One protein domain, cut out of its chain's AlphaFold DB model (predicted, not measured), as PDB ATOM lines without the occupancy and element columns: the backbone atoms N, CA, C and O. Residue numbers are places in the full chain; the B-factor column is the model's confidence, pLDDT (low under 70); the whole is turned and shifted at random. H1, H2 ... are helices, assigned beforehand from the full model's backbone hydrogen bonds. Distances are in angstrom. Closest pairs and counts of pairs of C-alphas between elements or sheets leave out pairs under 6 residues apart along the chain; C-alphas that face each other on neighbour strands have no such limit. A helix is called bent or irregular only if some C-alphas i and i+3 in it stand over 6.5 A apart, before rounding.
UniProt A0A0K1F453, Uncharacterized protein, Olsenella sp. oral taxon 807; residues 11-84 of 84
ATOM      1  N   LEU A  11      15.653 -36.077  26.106       93.12
ATOM      2  CA  LEU A  11      17.027 -35.581  25.995       93.12
ATOM      3  C   LEU A  11      17.971 -36.283  26.979       93.12
ATOM      4  O   LEU A  11      19.086 -36.603  26.588       93.12
ATOM      5  N   ASP A  12      17.510 -36.615  28.189       93.25
ATOM      6  CA  ASP A  12      18.298 -37.403  29.149       93.25
ATOM      7  C   ASP A  12      18.568 -38.814  28.606       93.25
ATOM      8  O   ASP A  12      19.684 -39.318  28.692       93.25
ATOM      9  N   TYR A  13      17.552 -39.448  28.007       93.38
ATOM     10  CA  TYR A  13      17.680 -40.771  27.396       93.38
ATOM     11  C   TYR A  13      18.680 -40.768  26.238       93.38
ATOM     12  O   TYR A  13      19.576 -41.606  26.191       93.38
ATOM     13  N   ILE A  14      18.524 -39.816  25.315       95.12
ATOM     14  CA  ILE A  14      19.387 -39.677  24.141       95.12
ATOM     15  C   ILE A  14      20.821 -39.336  24.580       95.12
ATOM     16  O   ILE A  14      21.772 -39.951  24.108       95.12
ATOM     17  N   GLY A  15      20.983 -38.395  25.516       94.81
ATOM     18  CA  GLY A  15      22.284 -37.948  26.016       94.81
ATOM     19  C   GLY A  15      23.040 -38.997  26.834       94.81
ATOM     20  O   GLY A  15      24.266 -38.962  26.872       94.81
ATOM     21  N   ALA A  16      22.341 -39.961  27.442       94.38
ATOM     22  CA  ALA A  16      22.973 -41.086  28.132       94.38
ATOM     23  C   ALA A  16      23.709 -42.047  27.179       94.38
ATOM     24  O   ALA A  16      24.498 -42.864  27.649       94.38
ATOM     25  N   ALA A  17      23.430 -41.978  25.869       93.88
ATOM     26  CA  ALA A  17      24.074 -42.763  24.814       93.88
ATOM     27  C   ALA A  17      24.123 -44.286  25.064       93.88
ATOM     28  O   ALA A  17      24.978 -44.989  24.527       93.88
ATOM     29  N   ALA A  18      23.195 -44.813  25.868       93.50
ATOM     30  CA  ALA A  18      23.167 -46.217  26.283       93.50
ATOM     31  C   ALA A  18      22.588 -47.170  25.216       93.50
ATOM     32  O   ALA A  18      22.668 -48.387  25.369       93.50
ATOM     33  N   ASP A  19      21.977 -46.627  24.161       94.44
ATOM     34  CA  ASP A  19      21.297 -47.363  23.094       94.44
ATOM     35  C   ASP A  19      22.013 -47.115  21.757       94.44
ATOM     36  O   ASP A  19      21.967 -46.014  21.205       94.44
ATOM     37  N   LEU A  20      22.679 -48.149  21.232       95.38
ATOM     38  CA  LEU A  20      23.490 -48.057  20.014       95.38
ATOM     39  C   LEU A  20      22.662 -47.726  18.766       95.38
ATOM     40  O   LEU A  20      23.140 -47.001  17.889       95.38
ATOM     41  N   ASP A  21      21.420 -48.205  18.690       96.69
ATOM     42  CA  ASP A  21      20.538 -47.908  17.562       96.69
ATOM     43  C   ASP A  21      20.092 -46.446  17.608       96.69
ATOM     44  O   ASP A  21      20.054 -45.763  16.575       96.69
ATOM     45  N   CYS A  22      19.819 -45.940  18.815       96.12
ATOM     46  CA  CYS A  22      19.545 -44.526  19.040       96.12
ATOM     47  C   CYS A  22      20.754 -43.656  18.657       96.12
ATOM     48  O   CYS A  22      20.601 -42.717  17.875       96.12
ATOM     49  N   ASN A  23      21.962 -44.014  19.100       96.94
ATOM     50  CA  ASN A  23      23.206 -43.306  18.773       96.94
ATOM     51  C   ASN A  23      23.447 -43.252  17.256       96.94
ATOM     52  O   ASN A  23      23.714 -42.189  16.684       96.94
ATOM     53  N   ALA A  24      23.267 -44.383  16.570       97.31
ATOM     54  CA  ALA A  24      23.389 -44.449  15.120       97.31
ATOM     55  C   ALA A  24      22.328 -43.582  14.416       97.31
ATOM     56  O   ALA A  24      22.608 -42.958  13.389       97.31
ATOM     57  N   ALA A  25      21.102 -43.519  14.950       97.44
ATOM     58  CA  ALA A  25      20.058 -42.639  14.433       97.44
ATOM     59  C   ALA A  25      20.407 -41.156  14.625       97.44
ATOM     60  O   ALA A  25      20.256 -40.381  13.679       97.44
ATOM     61  N   ILE A  26      20.941 -40.773  15.786       97.38
ATOM     62  CA  ILE A  26      21.426 -39.415  16.060       97.38
ATOM     63  C   ILE A  26      22.492 -39.002  15.041       97.38
ATOM     64  O   ILE A  26      22.350 -37.951  14.412       97.38
ATOM     65  N   GLY A  27      23.467 -39.875  14.762       97.12
ATOM     66  CA  GLY A  27      24.491 -39.654  13.733       97.12
ATOM     67  C   GLY A  27      23.937 -39.420  12.324       97.12
ATOM     68  O   GLY A  27      24.524 -38.681  11.536       97.12
ATOM     69  N   ARG A  28      22.777 -40.001  11.995       97.38
ATOM     70  CA  ARG A  28      22.103 -39.781  10.703       97.38
ATOM     71  C   ARG A  28      21.231 -38.526  10.689       97.38
ATOM     72  O   ARG A  28      21.083 -37.918   9.629       97.38
ATOM     73  N   VAL A  29      20.589 -38.183  11.803       96.75
ATOM     74  CA  VAL A  29      19.545 -37.150  11.847       96.75
ATOM     75  C   VAL A  29      20.125 -35.771  12.131       96.75
ATOM     76  O   VAL A  29      19.824 -34.839  11.390       96.75
ATOM     77  N   VAL A  30      20.962 -35.634  13.162       97.88
ATOM     78  CA  VAL A  30      21.417 -34.323  13.654       97.88
ATOM     79  C   VAL A  30      22.142 -33.498  12.580       97.88
ATOM     80  O   VAL A  30      21.770 -32.337  12.411       97.88
ATOM     81  N   PRO A  31      23.052 -34.061  11.756       97.56
ATOM     82  CA  PRO A  31      23.715 -33.300  10.689       97.56
ATOM     83  C   PRO A  31      22.782 -32.781   9.584       97.56
ATOM     84  O   PRO A  31      23.195 -31.968   8.763       97.56
ATOM     85  N   ARG A  32      21.541 -33.278   9.514       97.88
ATOM     86  CA  ARG A  32      20.541 -32.879   8.510       97.88
ATOM     87  C   ARG A  32      19.548 -31.841   9.033       97.88
ATOM     88  O   ARG A  32      18.650 -31.442   8.293       97.88
ATOM     89  N   ILE A  33      19.660 -31.433  10.297       97.75
ATOM     90  CA  ILE A  33      18.777 -30.425  10.884       97.75
ATOM     91  C   ILE A  33      19.210 -29.043  10.395       97.75
ATOM     92  O   ILE A  33      20.283 -28.555  10.734       97.75
ATOM     93  N   ASP A  34      18.329 -28.398   9.634       97.94
ATOM     94  CA  ASP A  34      18.488 -27.022   9.174       97.94
ATOM     95  C   ASP A  34      17.506 -26.109   9.925       97.94
ATOM     96  O   ASP A  34      16.296 -26.104   9.668       97.94
ATOM     97  N   LEU A  35      18.038 -25.332  10.876       97.38
ATOM     98  CA  LEU A  35      17.248 -24.381  11.660       97.38
ATOM     99  C   LEU A  35      16.698 -23.226  10.815       97.38
ATOM    100  O   LEU A  35      15.628 -22.712  11.137       97.38
ATOM    101  N   SER A  36      17.377 -22.832   9.737       97.50
ATOM    102  CA  SER A  36      16.908 -21.777   8.834       97.50
ATOM    103  C   SER A  36      15.694 -22.256   8.041       97.50
ATOM    104  O   SER A  36      14.643 -21.607   8.041       97.50
ATOM    105  N   ALA A  37      15.781 -23.455   7.456       97.88
ATOM    106  CA  ALA A  37      14.654 -24.075   6.765       97.88
ATOM    107  C   ALA A  37      13.468 -24.319   7.712       97.88
ATOM    108  O   ALA A  37      12.315 -24.088   7.338       97.88
ATOM    109  N   LEU A  38      13.724 -24.743   8.954       96.81
ATOM    110  CA  LEU A  38      12.685 -24.899   9.971       96.81
ATOM    111  C   LEU A  38      12.043 -23.557  10.351       96.81
ATOM    112  O   LEU A  38      10.818 -23.464  10.420       96.81
ATOM    113  N   ALA A  39      12.845 -22.510  10.557       96.81
ATOM    114  CA  ALA A  39      12.350 -21.171  10.857       96.81
ATOM    115  C   ALA A  39      11.478 -20.625   9.717       96.81
ATOM    116  O   ALA A  39      10.393 -20.112   9.985       96.81
ATOM    117  N   SER A  40      11.903 -20.814   8.464       97.38
ATOM    118  CA  SER A  40      11.133 -20.446   7.271       97.38
ATOM    119  C   SER A  40       9.795 -21.192   7.198       97.38
ATOM    120  O   SER A  40       8.759 -20.586   6.926       97.38
ATOM    121  N   ARG A  41       9.772 -22.489   7.541       96.06
ATOM    122  CA  ARG A  41       8.521 -23.259   7.639       96.06
ATOM    123  C   ARG A  41       7.590 -22.715   8.719       96.06
ATOM    124  O   ARG A  41       6.394 -22.610   8.467       96.06
ATOM    125  N   ILE A  42       8.112 -22.333   9.884       95.25
ATOM    126  CA  ILE A  42       7.303 -21.699  10.937       95.25
ATOM    127  C   ILE A  42       6.733 -20.361  10.447       95.25
ATOM    128  O   ILE A  42       5.572 -20.061  10.713       95.25
ATOM    129  N   ASP A  43       7.515 -19.572   9.708       94.31
ATOM    130  CA  ASP A  43       7.053 -18.295   9.153       94.31
ATOM    131  C   ASP A  43       6.004 -18.459   8.050       94.31
ATOM    132  O   ASP A  43       5.184 -17.562   7.866       94.31
ATOM    133  N   SER A  44       5.995 -19.603   7.358       94.50
ATOM    134  CA  SER A  44       4.992 -19.926   6.335       94.50
ATOM    135  C   SER A  44       3.612 -20.272   6.903       94.50
ATOM    136  O   SER A  44       2.638 -20.317   6.151       94.50
ATOM    137  N   ILE A  45       3.505 -20.514   8.217       93.19
ATOM    138  CA  ILE A  45       2.222 -20.804   8.859       93.19
ATOM    139  C   ILE A  45       1.344 -19.542   8.774       93.19
ATOM    140  O   ILE A  45       1.777 -18.477   9.230       93.19
ATOM    141  N   PRO A  46       0.116 -19.636   8.223       92.00
ATOM    142  CA  PRO A  46      -0.807 -18.508   8.172       92.00
ATOM    143  C   PRO A  46      -1.006 -17.891   9.557       92.00
ATOM    144  O   PRO A  46      -1.069 -18.608  10.552       92.00
ATOM    145  N   ARG A  47      -1.130 -16.561   9.623       90.00
ATOM    146  CA  ARG A  47      -1.405 -15.837  10.881       90.00
ATOM    147  C   ARG A  47      -2.863 -15.925  11.315       90.00
ATOM    148  O   ARG A  47      -3.179 -15.628  12.462       90.00
ATOM    149  N   GLU A  48      -3.729 -16.359  10.412       93.62
ATOM    150  CA  GLU A  48      -5.146 -16.574  10.647       93.62
ATOM    151  C   GLU A  48      -5.623 -17.763   9.809       93.62
ATOM    152  O   GLU A  48      -5.175 -17.952   8.676       93.62
ATOM    153  N   ALA A  49      -6.531 -18.562  10.363       92.75
ATOM    154  CA  ALA A  49      -7.270 -19.584   9.636       92.75
ATOM    155  C   ALA A  49      -8.702 -19.647  10.175       92.75
ATOM    156  O   ALA A  49      -8.900 -19.739  11.384       92.75
ATOM    157  N   TYR A  50      -9.700 -19.607   9.287       93.06
ATOM    158  CA  TYR A  50     -11.124 -19.654   9.657       93.06
ATOM    159  C   TYR A  50     -11.538 -18.580  10.688       93.06
ATOM    160  O   TYR A  50     -12.323 -18.860  11.592       93.06
ATOM    161  N   GLY A  51     -10.983 -17.366  10.591       92.38
ATOM    162  CA  GLY A  51     -11.242 -16.285  11.550       92.38
ATOM    163  C   GLY A  51     -10.546 -16.451  12.906       92.38
ATOM    164  O   GLY A  51     -10.778 -15.653  13.812       92.38
ATOM    165  N   MET A  52      -9.707 -17.480  13.077       90.75
ATOM    166  CA  MET A  52      -8.961 -17.727  14.310       90.75
ATOM    167  C   MET A  52      -7.492 -17.325  14.148       90.75
ATOM    168  O   MET A  52      -6.859 -17.745  13.172       90.75
ATOM    169  N   PRO A  53      -6.911 -16.567  15.098       89.31
ATOM    170  CA  PRO A  53      -5.496 -16.231  15.066       89.31
ATOM    171  C   PRO A  53      -4.652 -17.494  15.243       89.31
ATOM    172  O   PRO A  53      -4.807 -18.256  16.196       89.31
ATOM    173  N   MET A  54      -3.718 -17.684  14.323       89.56
ATOM    174  CA  MET A  54      -2.811 -18.818  14.271       89.56
ATOM    175  C   MET A  54      -1.398 -18.331  14.574       89.56
ATOM    176  O   MET A  54      -0.927 -17.356  13.994       89.56
ATOM    177  N   MET A  55      -0.712 -19.019  15.490       88.00
ATOM    178  CA  MET A  55       0.697 -18.769  15.822       88.00
ATOM    179  C   MET A  55       1.033 -17.270  16.003       88.00
ATOM    180  O   MET A  55       1.766 -16.692  15.186       88.00
ATOM    181  N   PRO A  56       0.531 -16.624  17.080       89.94
ATOM    182  CA  PRO A  56       0.903 -15.250  17.414       89.94
ATOM    183  C   PRO A  56       2.424 -15.057  17.422       89.94
ATOM    184  O   PRO A  56       3.173 -15.996  17.699       89.94
ATOM    185  N   THR A  57       2.907 -13.836  17.183       91.19
ATOM    186  CA  THR A  57       4.351 -13.545  17.056       91.19
ATOM    187  C   THR A  57       5.184 -14.092  18.218       91.19
ATOM    188  O   THR A  57       6.255 -14.660  18.002       91.19
ATOM    189  N   VAL A  58       4.678 -13.986  19.451       93.44
ATOM    190  CA  VAL A  58       5.345 -14.530  20.645       93.44
ATOM    191  C   VAL A  58       5.484 -16.055  20.599       93.44
ATOM    192  O   VAL A  58       6.528 -16.578  20.979       93.44
ATOM    193  N   VAL A  59       4.479 -16.756  20.070       93.00
ATOM    194  CA  VAL A  59       4.460 -18.217  19.925       93.00
ATOM    195  C   VAL A  59       5.419 -18.657  18.820       93.00
ATOM    196  O   VAL A  59       6.198 -19.583  19.021       93.00
ATOM    197  N   VAL A  60       5.459 -17.950  17.682       94.81
ATOM    198  CA  VAL A  60       6.467 -18.215  16.636       94.81
ATOM    199  C   VAL A  60       7.882 -18.067  17.172       94.81
ATOM    200  O   VAL A  60       8.704 -18.963  16.968       94.81
ATOM    201  N   ARG A  61       8.163 -16.975  17.889       96.12
ATOM    202  CA  ARG A  61       9.475 -16.768  18.509       96.12
ATOM    203  C   ARG A  61       9.796 -17.885  19.499       96.12
ATOM    204  O   ARG A  61      10.880 -18.451  19.434       96.12
ATOM    205  N   PHE A  62       8.844 -18.241  20.361       96.44
ATOM    206  CA  PHE A  62       9.005 -19.328  21.322       96.44
ATOM    207  C   PHE A  62       9.369 -20.657  20.647       96.44
ATOM    208  O   PHE A  62      10.288 -21.335  21.101       96.44
ATOM    209  N   HIS A  63       8.700 -21.028  19.553       96.06
ATOM    210  CA  HIS A  63       9.004 -22.277  18.855       96.06
ATOM    211  C   HIS A  63      10.382 -22.264  18.200       96.06
ATOM    212  O   HIS A  63      11.110 -23.246  18.337       96.06
ATOM    213  N   LYS A  64      10.760 -21.164  17.537       97.62
ATOM    214  CA  LYS A  64      12.095 -21.016  16.940       97.62
ATOM    215  C   LYS A  64      13.194 -21.172  17.993       97.62
ATOM    216  O   LYS A  64      14.086 -21.996  17.809       97.62
ATOM    217  N   GLU A  65      13.068 -20.479  19.125       98.06
ATOM    218  CA  GLU A  65      14.021 -20.612  20.235       98.06
ATOM    219  C   GLU A  65      14.010 -22.015  20.843       98.06
ATOM    220  O   GLU A  65      15.064 -22.594  21.074       98.06
ATOM    221  N   SER A  66      12.835 -22.619  21.025       97.50
ATOM    222  CA  SER A  66      12.735 -23.978  21.567       97.50
ATOM    223  C   SER A  66      13.425 -25.014  20.679       97.50
ATOM    224  O   SER A  66      14.012 -25.965  21.187       97.50
ATOM    225  N   PHE A  67      13.340 -24.882  19.352       97.62
ATOM    226  CA  PHE A  67      14.055 -25.774  18.437       97.62
ATOM    227  C   PHE A  67      15.560 -25.541  18.470       97.62
ATOM    228  O   PHE A  67      16.307 -26.517  18.500       97.62
ATOM    229  N   ARG A  68      15.990 -24.274  18.524       98.19
ATOM    230  CA  ARG A  68      17.401 -23.916  18.677       98.19
ATOM    231  C   ARG A  68      17.984 -24.519  19.955       98.19
ATOM    232  O   ARG A  68      18.935 -25.282  19.866       98.19
ATOM    233  N   MET A  69      17.347 -24.292  21.105       98.00
ATOM    234  CA  MET A  69      17.780 -24.847  22.393       98.00
ATOM    235  C   MET A  69      17.838 -26.378  22.378       98.00
ATOM    236  O   MET A  69      18.821 -26.961  22.811       98.00
ATOM    237  N   ARG A  70      16.823 -27.066  21.835       96.88
ATOM    238  CA  ARG A  70      16.843 -28.542  21.751       96.88
ATOM    239  C   ARG A  70      17.991 -29.067  20.894       96.88
ATOM    240  O   ARG A  70      18.524 -30.132  21.196       96.88
ATOM    241  N   LEU A  71      18.340 -28.358  19.821       97.56
ATOM    242  CA  LEU A  71      19.474 -28.726  18.984       97.56
ATOM    243  C   LEU A  71      20.795 -28.461  19.713       97.56
ATOM    244  O   LEU A  71      21.591 -29.381  19.853       97.56
ATOM    245  N   GLU A  72      20.996 -27.234  20.187       97.44
ATOM    246  CA  GLU A  72      22.256 -26.754  20.769       97.44
ATOM    247  C   GLU A  72      22.570 -27.380  22.127       97.44
ATOM    248  O   GLU A  72      23.700 -27.789  22.366       97.44
ATOM    249  N   GLU A  73      21.579 -27.493  23.006       95.94
ATOM    250  CA  GLU A  73      21.771 -27.947  24.386       95.94
ATOM    251  C   GLU A  73      21.463 -29.441  24.562       95.94
ATOM    252  O   GLU A  73      21.823 -30.033  25.576       95.94
ATOM    253  N   GLY A  74      20.789 -30.065  23.590       96.06
ATOM    254  CA  GLY A  74      20.362 -31.464  23.663       96.06
ATOM    255  C   GLY A  74      21.023 -32.356  22.619       96.06
ATOM    256  O   GLY A  74      21.818 -33.237  22.940       96.06
ATOM    257  N   LEU A  75      20.664 -32.158  21.351       97.56
ATOM    258  CA  LEU A  75      20.999 -33.100  20.278       97.56
ATOM    259  C   LEU A  75      22.457 -33.016  19.806       97.56
ATOM    260  O   LEU A  75      23.031 -34.053  19.481       97.56
ATOM    261  N   LEU A  76      23.055 -31.822  19.758       97.69
ATOM    262  CA  LEU A  76      24.467 -31.654  19.404       97.69
ATOM    263  C   LEU A  76      25.396 -32.283  20.458       97.69
ATOM    264  O   LEU A  76      26.211 -33.120  20.070       97.69
ATOM    265  N   PRO A  77      25.231 -32.023  21.772       97.44
ATOM    266  CA  PRO A  77      25.995 -32.730  22.799       97.44
ATOM    267  C   PRO A  77      25.813 -34.249  22.734       97.44
ATOM    268  O   PRO A  77      26.780 -35.000  22.848       97.44
ATOM    269  N   ALA A  78      24.587 -34.726  22.499       96.50
ATOM    270  CA  ALA A  78      24.341 -36.157  22.364       96.50
ATOM    271  C   ALA A  78      25.040 -36.773  21.142       96.50
ATOM    272  O   ALA A  78      25.528 -37.897  21.228       96.50
ATOM    273  N   LEU A  79      25.121 -36.051  20.019       97.25
ATOM    274  CA  LEU A  79      25.878 -36.487  18.845       97.25
ATOM    275  C   LEU A  79      27.368 -36.645  19.170       97.25
ATOM    276  O   LEU A  79      27.963 -37.647  18.782       97.25
ATOM    277  N   GLU A  80      27.953 -35.694  19.900       95.56
ATOM    278  CA  GLU A  80      29.358 -35.770  20.313       95.56
ATOM    279  C   GLU A  80      29.633 -36.979  21.209       95.56
ATOM    280  O   GLU A  80      30.670 -37.622  21.065       95.56
ATOM    281  N   VAL A  81      28.718 -37.301  22.131       93.94
ATOM    282  CA  VAL A  81      28.844 -38.481  23.000       93.94
ATOM    283  C   VAL A  81      28.676 -39.769  22.197       93.94
ATOM    284  O   VAL A  81      29.462 -40.693  22.370       93.94
ATOM    285  N   ALA A  82      27.701 -39.823  21.287       91.50
ATOM    286  CA  ALA A  82      27.404 -40.994  20.460       91.50
ATOM    287  C   ALA A  82      28.522 -41.377  19.469       91.50
ATOM    288  O   ALA A  82      28.500 -42.481  18.926       91.50
ATOM    289  N   GLN A  83      29.458 -40.465  19.190       85.81
ATOM    290  CA  GLN A  83      30.590 -40.671  18.279       85.81
ATOM    291  C   GLN A  83      31.896 -41.073  18.987       85.81
ATOM    292  O   GLN A  83      32.897 -41.292  18.301       85.81
ATOM    293  N   ARG A  84      31.905 -41.133  20.324       77.62
ATOM    294  CA  ARG A  84      33.047 -41.588  21.135       77.62
ATOM    295  C   ARG A  84      33.021 -43.098  21.323       77.62
ATOM    296  O   ARG A  84      34.129 -43.674  21.339       77.62
TER     297      ARG A  84
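AT A GLANCE: This is residues 11 to 84 of the 84 residues of an uncharacterized protein of Olsenella sp. oral taxon 807 (UniProt A0A0K1F453). One long helix, H4, forms a spine along much of a long, narrow domain, and the three shorter helices pack on it as the chain comes before it: the tiny H1 and the slanted H2 on its last part, then H3 folded alongside its earlier part as one leg of a helical hairpin. At the far end of that hairpin the long loop of residues 44 to 56 reaches out past H3 and H4 and adds to the length of the whole, with a small turn at its tip. The printed part has 74 residues, with four named helices in the order H1, H2, H3, H4 and no named strand; the class is all helix. The whole is loose, with a radius of gyration of the C-alphas of 15.7 A, and its C-alphas span 50 by 20 by 18 A.

IN THESE COORDINATES: The printed part begins with H1, residues 11 to 15, whose first C-alpha, that of Leu 11, is at (17.027, -35.581, 25.995). H1 measures 5.8 A from first to last C-alpha. H2 follows as residues 20 to 32 and measures 19.3 A, from C-alpha 20 at (23.490, -48.057, 20.014) to C-alpha 32. It is irregular, but only just: C-alphas 28 and 31 are 6.7 A apart. H3, residues 35 to 43, measures 12.1 A. H4, residues 57 to 82, is the longest helix with 26 residues and measures 36.0 A, from C-alpha 57 at (4.351, -13.545, 17.056) to C-alpha 82 at (27.404, -40.994, 20.460). H4 too is irregular, but only just, with C-alphas 73 and 76 at 6.8 A from each other.

HOW THE PARTS SIT: H4 is the hub and touches the three other helices, each with a part of its length. With residues 74 to 81 alone it touches H1, where the closest C-alphas, those of Gly 15 and Ala 78, are 4.6 A apart. With residues 71 to 82 alone it touches H2, and the closest C-alphas there are those of Asn 23 and Ala 82, at 5.1 A. H2 and H4 stand at a steep tilt of 50 degrees and run opposite ways. With residues 60 to 68 alone H4 touches H3, where the closest C-alphas, those of Ala 39 and Lys 64, are 6.1 A apart. H3 and H4 stand at a shallow tilt of 24 degrees, opposite ways, and form a helical hairpin. H1 and H2 are close but not clearly touching, with 7.0 A between their closest C-alphas, those of Ile 14 and Cys 22. H1 and H3 are apart, and H2 and H3 are apart too, though they follow each other in the chain. In H1 and H3 every pair of O i and N i+4 is within hydrogen-bond range; in H2 it is 7 of 9 pairs and in H4 20 of 22. In the loop between H3 and H4, residues 48 to 49 pair with residues 52 to 53 in a short antiparallel pairing.

THE WHOLE: The two C-alphas farthest apart are those of Gly 51, in that loop, and Arg 84, at 51.9 A. The first and last printed C-alphas, those of Leu 11 and Arg 84, are 17.8 A apart. Arg 84 is the chain's last residue, and the printed part has no cut. The links from H1 to H2 and from H2 to H3 are tight, with 4 and 2 residues; the link from H3 to H4 is long, with 13 residues, whose C-alphas lie 17 to 29 A from the mean of the C-alphas. The mean pLDDT of the printed part of this model is 94.9, and no printed residue is under 70.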